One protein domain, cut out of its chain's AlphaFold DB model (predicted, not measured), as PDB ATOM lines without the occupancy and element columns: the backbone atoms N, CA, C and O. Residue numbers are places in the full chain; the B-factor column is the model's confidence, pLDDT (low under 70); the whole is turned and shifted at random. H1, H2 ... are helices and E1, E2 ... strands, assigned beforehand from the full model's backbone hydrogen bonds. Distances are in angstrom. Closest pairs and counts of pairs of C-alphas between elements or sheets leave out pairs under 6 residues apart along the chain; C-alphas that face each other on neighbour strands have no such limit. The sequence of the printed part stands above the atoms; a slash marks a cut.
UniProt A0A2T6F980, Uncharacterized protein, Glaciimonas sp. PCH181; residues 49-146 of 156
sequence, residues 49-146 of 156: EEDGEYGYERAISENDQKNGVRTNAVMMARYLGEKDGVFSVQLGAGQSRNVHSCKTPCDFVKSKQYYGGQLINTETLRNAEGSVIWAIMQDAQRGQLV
ATOM      1  N   GLU A  49      60.930  96.387  25.323       96.12
ATOM      2  CA  GLU A  49      59.884  95.389  25.094       96.12
ATOM      3  C   GLU A  49      58.554  96.135  24.973       96.12
ATOM      4  O   GLU A  49      58.152  96.847  25.893       96.12
ATOM      5  N   GLU A  50      57.890  95.998  23.831       94.38
ATOM      6  CA  GLU A  50      56.628  96.675  23.539       94.38
ATOM      7  C   GLU A  50      55.779  95.767  22.656       94.38
ATOM      8  O   GLU A  50      56.279  95.156  21.716       94.38
ATOM      9  N   ASP A  51      54.500  95.628  22.992       91.81
ATOM     10  CA  ASP A  51      53.557  94.789  22.254       91.81
ATOM     11  C   ASP A  51      54.031  93.344  21.993       91.81
ATOM     12  O   ASP A  51      53.783  92.751  20.944       91.81
ATOM     13  N   GLY A  52      54.729  92.748  22.968       92.88
ATOM     14  CA  GLY A  52      55.280  91.393  22.841       92.88
ATOM     15  C   GLY A  52      56.400  91.277  21.797       92.88
ATOM     16  O   GLY A  52      56.770  90.165  21.404       92.88
ATOM     17  N   GLU A  53      56.916  92.410  21.327       97.12
ATOM     18  CA  GLU A  53      58.091  92.537  20.483       97.12
ATOM     19  C   GLU A  53      59.269  93.068  21.298       97.12
ATOM     20  O   GLU A  53      59.111  93.818  22.259       97.12
ATOM     21  N   TYR A  54      60.472  92.698  20.876       97.81
ATOM     22  CA  TYR A  54      61.715  93.058  21.544       97.81
ATOM     23  C   TYR A  54      62.553  93.919  20.607       97.81
ATOM     24  O   TYR A  54      62.849  93.503  19.484       97.81
ATOM     25  N   GLY A  55      62.902  95.125  21.041       97.06
ATOM     26  CA  GLY A  55      63.631  96.106  20.250       97.06
ATOM     27  C   GLY A  55      65.134  96.031  20.468       97.06
ATOM     28  O   GLY A  55      65.602  96.075  21.602       97.06
ATOM     29  N   TYR A  56      65.893  95.962  19.378       96.00
ATOM     30  CA  TYR A  56      67.350  95.864  19.392       96.00
ATOM     31  C   TYR A  56      67.978  96.996  18.599       96.00
ATOM     32  O   TYR A  56      67.536  97.335  17.498       96.00
ATOM     33  N   GLU A  57      69.070  97.530  19.123       91.38
ATOM     34  CA  GLU A  57      69.858  98.553  18.455       91.38
ATOM     35  C   GLU A  57      71.152  97.951  17.922       91.38
ATOM     36  O   GLU A  57      71.816  97.136  18.565       91.38
ATOM     37  N   ARG A  58      71.540  98.370  16.719       85.69
ATOM     38  CA  ARG A  58      72.897  98.111  16.239       85.69
ATOM     39  C   ARG A  58      73.863  99.080  16.917       85.69
ATOM     40  O   ARG A  58      73.499 100.213  17.230       85.69
ATOM     41  N   ALA A  59      75.123  98.683  17.039       83.06
ATOM     42  CA  ALA A  59      76.178  99.632  17.366       83.06
ATOM     43  C   ALA A  59      76.330 100.677  16.238       83.06
ATOM     44  O   ALA A  59      76.251 100.343  15.048       83.06
ATOM     45  N   ILE A  60      76.546 101.942  16.608       83.69
ATOM     46  CA  ILE A  60      76.943 103.004  15.672       83.69
ATOM     47  C   ILE A  60      78.440 102.836  15.401       83.69
ATOM     48  O   ILE A  60      79.235 102.859  16.340       83.69
ATOM     49  N   SER A  61      78.835 102.670  14.137       85.06
ATOM     50  CA  SER A  61      80.257 102.558  13.795       85.06
ATOM     51  C   SER A  61      80.972 103.910  13.906       85.06
ATOM     52  O   SER A  61      80.347 104.963  13.795       85.06
ATOM     53  N   GLU A  62      82.299 103.915  14.055       88.50
ATOM     54  CA  GLU A  62      83.080 105.163  14.030       88.50
ATOM     55  C   GLU A  62      82.862 105.966  12.741       88.50
ATOM     56  O   GLU A  62      82.840 107.196  12.762       88.50
ATOM     57  N   ASN A  63      82.704 105.276  11.608       90.56
ATOM     58  CA  ASN A  63      82.413 105.915  10.332       90.56
ATOM     59  C   ASN A  63      81.032 106.584  10.356       90.56
ATOM     60  O   ASN A  63      80.906 107.732   9.943       90.56
ATOM     61  N   ASP A  64      80.017 105.913  10.900       88.38
ATOM     62  CA  ASP A  64      78.678 106.491  11.063       88.38
ATOM     63  C   ASP A  64      78.731 107.726  11.976       88.38
ATOM     64  O   ASP A  64      78.181 108.774  11.634       88.38
ATOM     65  N   GLN A  65      79.475 107.659  13.087       90.31
ATOM     66  CA  GLN A  65      79.681 108.807  13.977       90.31
ATOM     67  C   GLN A  65      80.352 109.987  13.258       90.31
ATOM     68  O   GLN A  65      79.889 111.128  13.384       90.31
ATOM     69  N   LYS A  66      81.410 109.721  12.475       93.69
ATOM     70  CA  LYS A  66      82.106 110.726  11.649       93.69
ATOM     71  C   LYS A  66      81.177 111.347  10.606       93.69
ATOM     72  O   LYS A  66      81.253 112.548  10.373       93.69
ATOM     73  N   ASN A  67      80.245 110.565  10.067       93.25
ATOM     74  CA  ASN A  67      79.223 111.014   9.121       93.25
ATOM     75  C   ASN A  67      78.002 111.668   9.793       93.25
ATOM     76  O   ASN A  67      76.997 111.925   9.135       93.25
ATOM     77  N   GLY A  68      78.068 111.954  11.096       91.38
ATOM     78  CA  GLY A  68      77.011 112.673  11.808       91.38
ATOM     79  C   GLY A  68      75.880 111.795  12.348       91.38
ATOM     80  O   GLY A  68      74.960 112.329  12.961       91.38
ATOM     81  N   VAL A  69      75.942 110.468  12.202       89.38
ATOM     82  CA  VAL A  69      74.963 109.559  12.812       89.38
ATOM     83  C   VAL A  69      75.131 109.591  14.331       89.38
ATOM     84  O   VAL A  69      76.245 109.526  14.860       89.38
ATOM     85  N   ARG A  70      74.014 109.753  15.041       87.31
ATOM     86  CA  ARG A  70      73.966 109.821  16.514       87.31
ATOM     87  C   ARG A  70      73.026 108.798  17.135       87.31
ATOM     88  O   ARG A  70      73.117 108.556  18.328       87.31
ATOM     89  N   THR A  71      72.146 108.208  16.334       86.00
ATOM     90  CA  THR A  71      71.188 107.193  16.765       86.00
ATOM     91  C   THR A  71      70.927 106.207  15.631       86.00
ATOM     92  O   THR A  71      71.121 106.545  14.461       86.00
ATOM     93  N   ASN A  72      70.498 104.997  15.985       83.75
ATOM     94  CA  ASN A  72      70.039 103.982  15.050       83.75
ATOM     95  C   ASN A  72      68.537 103.770  15.217       83.75
ATOM     96  O   ASN A  72      67.987 103.952  16.299       83.75
ATOM     97  N   ALA A  73      67.875 103.332  14.150       86.25
ATOM     98  CA  ALA A  73      66.528 102.801  14.293       86.25
ATOM     99  C   ALA A  73      66.562 101.527  15.154       86.25
ATOM    100  O   ALA A  73      67.431 100.667  14.961       86.25
ATOM    101  N   VAL A  74      65.595 101.401  16.062       92.19
ATOM    102  CA  VAL A  74      65.369 100.178  16.835       92.19
ATOM    103  C   VAL A  74      64.710  99.142  15.925       92.19
ATOM    104  O   VAL A  74      63.705  99.418  15.270       92.19
ATOM    105  N   MET A  75      65.283  97.943  15.862       94.19
ATOM    106  CA  MET A  75      64.706  96.817  15.134       94.19
ATOM    107  C   MET A  75      63.857  95.970  16.074       94.19
ATOM    108  O   MET A  75      64.393  95.337  16.982       94.19
ATOM    109  N   MET A  76      62.549  95.933  15.823       96.50
ATOM    110  CA  MET A  76      61.614  95.113  16.592       96.50
ATOM    111  C   MET A  76      61.605  93.670  16.084       96.50
ATOM    112  O   MET A  76      61.504  93.411  14.877       96.50
ATOM    113  N   ALA A  77      61.726  92.735  17.020       97.94
ATOM    114  CA  ALA A  77      61.750  91.306  16.773       97.94
ATOM    115  C   ALA A  77      60.619  90.597  17.517       97.94
ATOM    116  O   ALA A  77      60.453  90.739  18.728       97.94
ATOM    117  N   ARG A  78      59.894  89.742  16.797       98.12
ATOM    118  CA  ARG A  78      58.913  88.817  17.372       98.12
ATOM    119  C   ARG A  78      59.559  87.459  17.560       98.12
ATOM    120  O   ARG A  78      59.963  86.828  16.579       98.12
ATOM    121  N   TYR A  79      59.606  86.963  18.790       98.19
ATOM    122  CA  TYR A  79      60.017  85.584  19.022       98.19
ATOM    123  C   TYR A  79      58.888  84.630  18.627       98.19
ATOM    124  O   TYR A  79      57.782  84.686  19.162       98.19
ATOM    125  N   LEU A  80      59.147  83.745  17.666       97.69
ATOM    126  CA  LEU A  80      58.152  82.789  17.173       97.69
ATOM    127  C   LEU A  80      58.109  81.505  18.007       97.69
ATOM    128  O   LEU A  80      57.168  80.718  17.858       97.69
ATOM    129  N   GLY A  81      59.085  81.322  18.896       97.31
ATOM    130  CA  GLY A  81      59.239  80.159  19.756       97.31
ATOM    131  C   GLY A  81      60.382  79.244  19.325       97.31
ATOM    132  O   GLY A  81      61.079  79.474  18.332       97.31
ATOM    133  N   GLU A  82      60.525  78.174  20.093       97.38
ATOM    134  CA  GLU A  82      61.421  77.062  19.821       97.38
ATOM    135  C   GLU A  82      60.595  75.852  19.381       97.38
ATOM    136  O   GLU A  82      59.545  75.550  19.958       97.38
ATOM    137  N   LYS A  83      61.068  75.146  18.356       96.56
ATOM    138  CA  LYS A  83      60.530  73.844  17.968       96.56
ATOM    139  C   LYS A  83      61.670  72.908  17.593       96.56
ATOM    140  O   LYS A  83      62.490  73.261  16.752       96.56
ATOM    141  N   ASP A  84      61.708  71.719  18.189       95.06
ATOM    142  CA  ASP A  84      62.724  70.691  17.914       95.06
ATOM    143  C   ASP A  84      64.176  71.206  18.090       95.06
ATOM    144  O   ASP A  84      65.092  70.843  17.340       95.06
ATOM    145  N   GLY A  85      64.391  72.098  19.069       94.12
ATOM    146  CA  GLY A  85      65.673  72.769  19.310       94.12
ATOM    147  C   GLY A  85      65.989  73.919  18.351       94.12
ATOM    148  O   GLY A  85      67.102  74.443  18.381       94.12
ATOM    149  N   VAL A  86      65.062  74.279  17.457       98.06
ATOM    150  CA  VAL A  86      65.218  75.370  16.491       98.06
ATOM    151  C   VAL A  86      64.490  76.610  16.996       98.06
ATOM    152  O   VAL A  86      63.258  76.660  17.007       98.06
ATOM    153  N   PHE A  87      65.259  77.632  17.352       98.44
ATOM    154  CA  PHE A  87      64.762  78.957  17.708       98.44
ATOM    155  C   PHE A  87      64.397  79.712  16.437       98.44
ATOM    156  O   PHE A  87      65.123  79.640  15.443       98.44
ATOM    157  N   SER A  88      63.264  80.413  16.441       98.38
ATOM    158  CA  SER A  88      62.819  81.214  15.299       98.38
ATOM    159  C   SER A  88      62.365  82.600  15.732       98.38
ATOM    160  O   SER A  88      61.593  82.740  16.678       98.38
ATOM    161  N   VAL A  89      62.789  83.622  14.998       98.31
ATOM    162  CA  VAL A  89      62.386  85.019  15.202       98.31
ATOM    163  C   VAL A  89      61.954  85.647  13.890       98.31
ATOM    164  O   VAL A  89      62.416  85.251  12.820       98.31
ATOM    165  N   GLN A  90      61.068  86.630  13.970       98.19
ATOM    166  CA  GLN A  90      60.637  87.425  12.833       98.19
ATOM    167  C   GLN A  90      61.046  88.880  13.028       98.19
ATOM    168  O   GLN A  90      60.754  89.468  14.064       98.19
ATOM    169  N   LEU A  91      61.653  89.458  11.996       96.50
ATOM    170  CA  LEU A  91      61.830  90.896  11.846       96.50
ATOM    171  C   LEU A  91      60.844  91.430  10.806       96.50
ATOM    172  O   LEU A  91      60.644  90.815   9.753       96.50
ATOM    173  N   GLY A  92      60.267  92.595  11.089       92.94
ATOM    174  CA  GLY A  92      59.270  93.231  10.231       92.94
ATOM    175  C   GLY A  92      57.870  92.616  10.343       92.94
ATOM    176  O   GLY A  92      57.650  91.573  10.967       92.94
ATOM    177  N   ALA A  93      56.903  93.287   9.722       87.56
ATOM    178  CA  ALA A  93      55.489  92.935   9.755       87.56
ATOM    179  C   ALA A  93      54.788  93.298   8.433       87.56
ATOM    180  O   ALA A  93      55.324  94.007   7.580       87.56
ATOM    181  N   GLY A  94      53.560  92.806   8.262       89.88
ATOM    182  CA  GLY A  94      52.756  93.081   7.073       89.88
ATOM    183  C   GLY A  94      53.341  92.442   5.812       89.88
ATOM    184  O   GLY A  94      53.495  91.220   5.742       89.88
ATOM    185  N   GLN A  95      53.623  93.272   4.803       92.81
ATOM    186  CA  GLN A  95      54.030  92.813   3.473       92.81
ATOM    187  C   GLN A  95      55.456  92.270   3.443       92.81
ATOM    188  O   GLN A  95      55.679  91.283   2.755       92.81
ATOM    189  N   SER A  96      56.393  92.860   4.190       94.75
ATOM    190  CA  SER A  96      57.791  92.421   4.242       94.75
ATOM    191  C   SER A  96      58.110  91.850   5.616       94.75
ATOM    192  O   SER A  96      57.942  92.524   6.633       94.75
ATOM    193  N   ARG A  97      58.568  90.599   5.655       95.94
ATOM    194  CA  ARG A  97      59.042  89.971   6.892       95.94
ATOM    195  C   ARG A  97      60.224  89.057   6.617       95.94
ATOM    196  O   ARG A  97      60.233  88.326   5.627       95.94
ATOM    197  N   ASN A  98      61.179  89.049   7.535       97.44
ATOM    198  CA  ASN A  98      62.298  88.117   7.531       97.44
ATOM    199  C   ASN A  98      62.152  87.174   8.715       97.44
ATOM    200  O   ASN A  98      61.995  87.625   9.845       97.44
ATOM    201  N   VAL A  99      62.190  85.871   8.459       98.12
ATOM    202  CA  VAL A  99      62.209  84.854   9.509       98.12
ATOM    203  C   VAL A  99      63.614  84.293   9.602       98.12
ATOM    204  O   VAL A  99      64.128  83.731   8.635       98.12
ATOM    205  N   HIS A 100      64.210  84.431  10.777       98.44
ATOM    206  CA  HIS A 100      65.533  83.927  11.099       98.44
ATOM    207  C   HIS A 100      65.388  82.723  12.018       98.44
ATOM    208  O   HIS A 100      64.628  82.780  12.983       98.44
ATOM    209  N   SER A 101      66.101  81.638  11.735       98.56
ATOM    210  CA  SER A 101      66.100  80.469  12.606       98.56
ATOM    211  C   SER A 101      67.449  79.773  12.695       98.56
ATOM    212  O   SER A 101      68.240  79.780  11.749       98.56
ATOM    213  N   CYS A 102      67.714  79.159  13.845       98.12
ATOM    214  CA  CYS A 102      68.930  78.397  14.093       98.12
ATOM    215  C   CYS A 102      68.712  77.340  15.177       98.12
ATOM    216  O   CYS A 102      67.790  77.433  15.985       98.12
ATOM    217  N   LYS A 103      69.579  76.326  15.182       96.69
ATOM    218  CA  LYS A 103      69.689  75.333  16.253       96.69
ATOM    219  C   LYS A 103      70.962  75.612  17.040       96.69
ATOM    220  O   LYS A 103      71.982  75.907  16.417       96.69
ATOM    221  N   THR A 104      70.921  75.493  18.368       92.44
ATOM    222  CA  THR A 104      72.110  75.638  19.232       92.44
ATOM    223  C   THR A 104      73.267  74.779  18.698       92.44
ATOM    224  O   THR A 104      73.035  73.606  18.388       92.44
ATOM    225  N   PRO A 105      74.490  75.333  18.557       93.56
ATOM    226  CA  PRO A 105      74.988  76.613  19.098       93.56
ATOM    227  C   PRO A 105      74.681  77.892  18.290       93.56
ATOM    228  O   PRO A 105      75.183  78.949  18.639       93.56
ATOM    229  N   CYS A 106      73.827  77.853  17.263       95.38
ATOM    230  CA  CYS A 106      73.409  79.032  16.490       95.38
ATOM    231  C   CYS A 106      74.548  79.802  15.792       95.38
ATOM    232  O   CYS A 106      74.394  80.987  15.502       95.38
ATOM    233  N   ASP A 107      75.641  79.121  15.430       96.38
ATOM    234  CA  ASP A 107      76.760  79.694  14.654       96.38
ATOM    235  C   ASP A 107      76.337  80.201  13.268       96.38
ATOM    236  O   ASP A 107      76.947  81.107  12.693       96.38
ATOM    237  N   PHE A 108      75.283  79.597  12.720       97.75
ATOM    238  CA  PHE A 108      74.683  79.957  11.448       97.75
ATOM    239  C   PHE A 108      73.179  80.114  11.613       97.75
ATOM    240  O   PHE A 108      72.524  79.337  12.312       97.75
ATOM    241  N   VAL A 109      72.633  81.105  10.921       98.25
ATOM    242  CA  VAL A 109      71.208  81.410  10.908       98.25
ATOM    243  C   VAL A 109      70.687  81.257   9.493       98.25
ATOM    244  O   VAL A 109      71.234  81.818   8.542       98.25
ATOM    245  N   LYS A 110      69.590  80.516   9.360       98.50
ATOM    246  CA  LYS A 110      68.803  80.474   8.136       98.50
ATOM    247  C   LYS A 110      67.868  81.675   8.121       98.50
ATOM    248  O   LYS A 110      67.039  81.816   9.014       98.50
ATOM    249  N   SER A 111      67.992  82.517   7.107       98.31
ATOM    250  CA  SER A 111      67.128  83.668   6.868       98.31
ATOM    251  C   SER A 111      66.182  83.347   5.716       98.31
ATOM    252  O   SER A 111      66.601  82.855   4.666       98.31
ATOM    253  N   LYS A 112      64.889  83.578   5.924       98.50
ATOM    254  CA  LYS A 112      63.842  83.459   4.910       98.50
ATOM    255  C   LYS A 112      63.143  84.796   4.773       98.50
ATOM    256  O   LYS A 112      62.483  85.240   5.712       98.50
ATOM    257  N   GLN A 113      63.248  85.399   3.600       98.12
ATOM    258  CA  GLN A 113      62.603  86.668   3.310       98.12
ATOM    259  C   GLN A 113      61.284  86.435   2.589       98.12
ATOM    260  O   GLN A 113      61.224  85.713   1.590       98.12
ATOM    261  N   TYR A 114      60.233  87.068   3.094       97.94
ATOM    262  CA  TYR A 114      58.898  87.006   2.531       97.94
ATOM    263  C   TYR A 114      58.440  88.392   2.091       97.94
ATOM    264  O   TYR A 114      58.593  89.357   2.841       97.94
ATOM    265  N   TYR A 115      57.808  88.455   0.918       97.31
ATOM    266  CA  TYR A 115      57.096  89.633   0.431       97.31
ATOM    267  C   TYR A 115      55.684  89.239  -0.007       97.31
ATOM    268  O   TYR A 115      55.516  88.256  -0.727       97.31
ATOM    269  N   GLY A 116      54.651  89.932   0.476       95.31
ATOM    270  CA  GLY A 116      53.257  89.572   0.188       95.31
ATOM    271  C   GLY A 116      52.884  88.153   0.620       95.31
ATOM    272  O   GLY A 116      52.050  87.502   0.005       95.31
ATOM    273  N   GLY A 117      53.550  87.634   1.657       94.12
ATOM    274  CA  GLY A 117      53.378  86.256   2.122       94.12
ATOM    275  C   GLY A 117      54.126  85.193   1.314       94.12
ATOM    276  O   GLY A 117      54.274  84.078   1.815       94.12
ATOM    277  N   GLN A 118      54.666  85.530   0.142       97.44
ATOM    278  CA  GLN A 118      55.461  84.627  -0.684       97.44
ATOM    279  C   GLN A 118      56.921  84.615  -0.231       97.44
ATOM    280  O   GLN A 118      57.496  85.663   0.053       97.44
ATOM    281  N   LEU A 119      57.531  83.428  -0.172       97.81
ATOM    282  CA  LEU A 119      58.969  83.283   0.055       97.81
ATOM    283  C   LEU A 119      59.716  83.751  -1.196       97.81
ATOM    284  O   LEU A 119      59.547  83.158  -2.260       97.81
ATOM    285  N   ILE A 120      60.537  84.790  -1.058       98.00
ATOM    286  CA  ILE A 120      61.291  85.369  -2.179       98.00
ATOM    287  C   ILE A 120      62.788  85.078  -2.105       98.00
ATOM    288  O   ILE A 120      63.441  85.019  -3.140       98.00
ATOM    289  N   ASN A 121      63.334  84.854  -0.906       98.06
ATOM    290  CA  ASN A 121      64.741  84.499  -0.738       98.06
ATOM    291  C   ASN A 121      64.946  83.557   0.452       98.06
ATOM    292  O   ASN A 121      64.205  83.588   1.439       98.06
ATOM    293  N   THR A 122      65.969  82.710   0.362       98.50
ATOM    294  CA  THR A 122      66.469  81.906   1.477       98.50
ATOM    295  C   THR A 122      67.984  81.901   1.446       98.50
ATOM    296  O   THR A 122      68.587  81.505   0.456       98.50
ATOM    297  N   GLU A 123      68.588  82.258   2.566       97.88
ATOM    298  CA  GLU A 123      70.035  82.302   2.725       97.88
ATOM    299  C   GLU A 123      70.437  81.715   4.079       97.88
ATOM    300  O   GLU A 123      69.625  81.583   4.997       97.88
ATOM    301  N   THR A 124      71.696  81.304   4.194       97.94
ATOM    302  CA  THR A 124      72.295  80.895   5.466       97.94
ATOM    303  C   THR A 124      73.509  81.766   5.699       97.94
ATOM    304  O   THR A 124      74.422  81.788   4.877       97.94
ATOM    305  N   LEU A 125      73.496  82.500   6.803       96.00
ATOM    306  CA  LEU A 125      74.516  83.483   7.136       96.00
ATOM    307  C   LEU A 125      75.204  83.077   8.434       96.00
ATOM    308  O   LEU A 125      74.583  82.478   9.315       96.00
ATOM    309  N   ARG A 126      76.487  83.419   8.564       97.12
ATOM    310  CA  ARG A 126      77.183  83.316   9.848       97.12
ATOM    311  C   ARG A 126      76.534  84.281  10.837       97.12
ATOM    312  O   ARG A 126      76.386  85.465  10.544       97.12
ATOM    313  N   ASN A 127      76.191  83.770  12.009       96.19
ATOM    314  CA  ASN A 127      75.617  84.551  13.092       96.19
ATOM    315  C   ASN A 127      76.740  85.208  13.902       96.19
ATOM    316  O   ASN A 127      77.144  84.725  14.956       96.19
ATOM    317  N   ALA A 128      77.338  86.251  13.332       94.69
ATOM    318  CA  ALA A 128      78.496  86.901  13.927       94.69
ATOM    319  C   ALA A 128      78.130  87.625  15.230       94.69
ATOM    320  O   ALA A 128      77.114  88.323  15.294       94.69
ATOM    321  N   GLU A 129      78.992  87.494  16.238       92.38
ATOM    322  CA  GLU A 129      78.888  88.246  17.487       92.38
ATOM    323  C   GLU A 129      78.847  89.757  17.219       92.38
ATOM    324  O   GLU A 129      79.493  90.265  16.300       92.38
ATOM    325  N   GLY A 130      78.022  90.471  17.988       88.81
ATOM    326  CA  GLY A 130      77.766  91.900  17.793       88.81
ATOM    327  C   GLY A 130      76.774  92.229  16.671       88.81
ATOM    328  O   GLY A 130      76.351  93.378  16.554       88.81
ATOM    329  N   SER A 131      76.349  91.250  15.863       92.19
ATOM    330  CA  SER A 131      75.197  91.441  14.978       92.19
ATOM    331  C   SER A 131      73.888  91.438  15.774       92.19
ATOM    332  O   SER A 131      73.767  90.788  16.812       92.19
ATOM    333  N   VAL A 132      72.871  92.133  15.260       94.31
ATOM    334  CA  VAL A 132      71.556  92.187  15.922       94.31
ATOM    335  C   VAL A 132      70.873  90.820  15.940       94.31
ATOM    336  O   VAL A 132      70.293  90.442  16.950       94.31
ATOM    337  N   ILE A 133      70.996  90.032  14.868       96.50
ATOM    338  CA  ILE A 133      70.466  88.661  14.853       96.50
ATOM    339  C   ILE A 133      71.146  87.797  15.916       96.50
ATOM    340  O   ILE A 133      70.464  87.024  16.582       96.50
ATOM    341  N   TRP A 134      72.456  87.955  16.122       96.31
ATOM    342  CA  TRP A 134      73.157  87.231  17.176       96.31
ATOM    343  C   TRP A 134      72.613  87.591  18.552       96.31
ATOM    344  O   TRP A 134      72.250  86.691  19.301       96.31
ATOM    345  N   ALA A 135      72.462  88.884  18.844       96.19
ATOM    346  CA  ALA A 135      71.888  89.365  20.098       96.19
ATOM    347  C   ALA A 135      70.490  88.771  20.358       96.19
ATOM    348  O   ALA A 135      70.241  88.206  21.422       96.19
ATOM    349  N   ILE A 136      69.621  88.801  19.344       97.44
ATOM    350  CA  ILE A 136      68.276  88.219  19.412       97.44
ATOM    351  C   ILE A 136      68.327  86.710  19.700       97.44
ATOM    352  O   ILE A 136      67.585  86.207  20.543       97.44
ATOM    353  N   MET A 137      69.180  85.966  18.990       97.62
ATOM    354  CA  MET A 137      69.279  84.515  19.171       97.62
ATOM    355  C   MET A 137      69.839  84.150  20.544       97.62
ATOM    356  O   MET A 137      69.365  83.188  21.142       97.62
ATOM    357  N   GLN A 138      70.774  84.937  21.078       96.75
ATOM    358  CA  GLN A 138      71.299  84.736  22.426       96.75
ATOM    359  C   GLN A 138      70.207  84.917  23.483       96.75
ATOM    360  O   GLN A 138      70.094  84.088  24.385       96.75
ATOM    361  N   ASP A 139      69.369  85.945  23.350       97.12
ATOM    362  CA  ASP A 139      68.231  86.149  24.247       97.12
ATOM    363  C   ASP A 139      67.209  85.008  24.128       97.12
ATOM    364  O   ASP A 139      66.730  84.498  25.144       97.12
ATOM    365  N   ALA A 140      66.935  84.529  22.908       97.38
ATOM    366  CA  ALA A 140      66.067  83.373  22.683       97.38
ATOM    367  C   ALA A 140      66.616  82.099  23.354       97.38
ATOM    368  O   ALA A 140      65.892  81.419  24.081       97.38
ATOM    369  N   GLN A 141      67.905  81.801  23.161       95.88
ATOM    370  CA  GLN A 141      68.578  80.627  23.728       95.88
ATOM    371  C   GLN A 141      68.664  80.675  25.259       95.88
ATOM    372  O   GLN A 141      68.649  79.632  25.908       95.88
ATOM    373  N   ARG A 142      68.737  81.876  25.845       95.31
ATOM    374  CA  ARG A 142      68.744  82.099  27.301       95.31
ATOM    375  C   ARG A 142      67.341  82.194  27.908       95.31
ATOM    376  O   ARG A 142      67.225  82.507  29.092       95.31
ATOM    377  N   GLY A 143      66.288  81.969  27.120       94.88
ATOM    378  CA  GLY A 143      64.903  82.028  27.589       94.88
ATOM    379  C   GLY A 143      64.446  83.428  28.008       94.88
ATOM    380  O   GLY A 143      63.519  83.545  28.803       94.88
ATOM    381  N   GLN A 144      65.090  84.481  27.495       97.00
ATOM    382  CA  GLN A 144      64.758  85.875  27.813       97.00
ATOM    383  C   GLN A 144      63.571  86.402  26.997       97.00
ATOM    384  O   GLN A 144      63.054  87.473  27.295       97.00
ATOM    385  N   LEU A 145      63.144  85.669  25.961       97.12
ATOM    386  CA  LEU A 145      62.079  86.090  25.052       97.12
ATOM    387  C   LEU A 145      60.810  85.268  25.258       97.12
ATOM    388  O   LEU A 145      60.832  84.032  25.250       97.12
ATOM    389  N   VAL A 146      59.677  85.957  25.351       96.88
ATOM    390  CA  VAL A 146      58.348  85.343  25.352       96.88
ATOM    391  C   VAL A 146      57.851  85.220  23.917       96.88
ATOM    392  O   VAL A 146      58.025  86.112  23.088       96.88
TER     393      VAL A 146
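This is residues 49 to 146 of the 156 residues of an uncharacterized protein of Glaciimonas sp. PCH181 (UniProt A0A2T6F980). A strongly twisted sheet of six strands curls round one helix, H2, which packs on one of its faces, while a thin arm, made of the chain between E1 and E2 with the short helix H1 at its tip, sticks out far from this body. The printed part has 98 residues, and its named elements follow as E1 H1 E2 E3 E4 E5 E6 H2, two helices and six strands. The sheet's order is E1, E2, E3, E4, E5, E6, all antiparallel, and the class is mixed, helices and strands. The whole is compact, with a radius of gyration of the C-alphas of 14.1 A, and spans 44 by 32 by 28 A, the arm adding to the longest span.

Begin with the sheet at C-alpha 53, at (58.091, 92.537, 20.483), where E1, residues 53 to 56, starts. E2, residues 75 to 83, is 23.5 A long, and E3, residues 86 to 91, is 16.6 A. E4, residues 96 to 103, measures 24.0 A, E5, residues 108 to 115, 22.9 A, and E6, residues 118 to 126, 24.2 A. Find C-alpha 132 at (71.556, 92.187, 15.922); from there H2, residues 132 to 141, runs 14.3 A to C-alpha 141 at (68.578, 80.627, 23.728). H1, residues 62 to 66, begins at C-alpha 62, at (83.080, 105.163, 14.030).

Look first at E2 to E6, a meander, each strand the antiparallel neighbour of the one before, in which each successive pair is a hairpin. For E2 and E3 find N 80 and O 88, 2.8 A apart and within hydrogen-bond range; for E3 and E4, N 91 and O 98, 2.8 A; for E4 and E5, N 99 and O 112, 2.8 A; for E5 and E6, N 111 and O 123, 2.8 A. The edge strand E1 is antiparallel to E2, with N 77 and O 54 at 2.8 A; this pairing is staggered, over residues 75 to 77 of E2, while E3 pairs over 77 to 83. The other edge strand is E6. H2 is on the sheet, with 52 pairs of C-alphas within 10 A, and makes two layers with it, a helix on one face of a sheet. Its closest C-alphas to E1 are Val 132 and Tyr 56, 6.6 A, and to E3 Ala 140 and Phe 87, 6.8 A. H1 is not on the sheet and is apart from H2. In both helices every O i to N i+4 pair is within hydrogen-bond range.

The two C-alphas farthest apart, those of Lys 66 in H1 and Asp 84, are 44.9 A apart. The printed part has no cut and no long link; H1 to E2 is short and the others are tight. The mean pLDDT of the printed part is 94.8, and no printed residue is under 70.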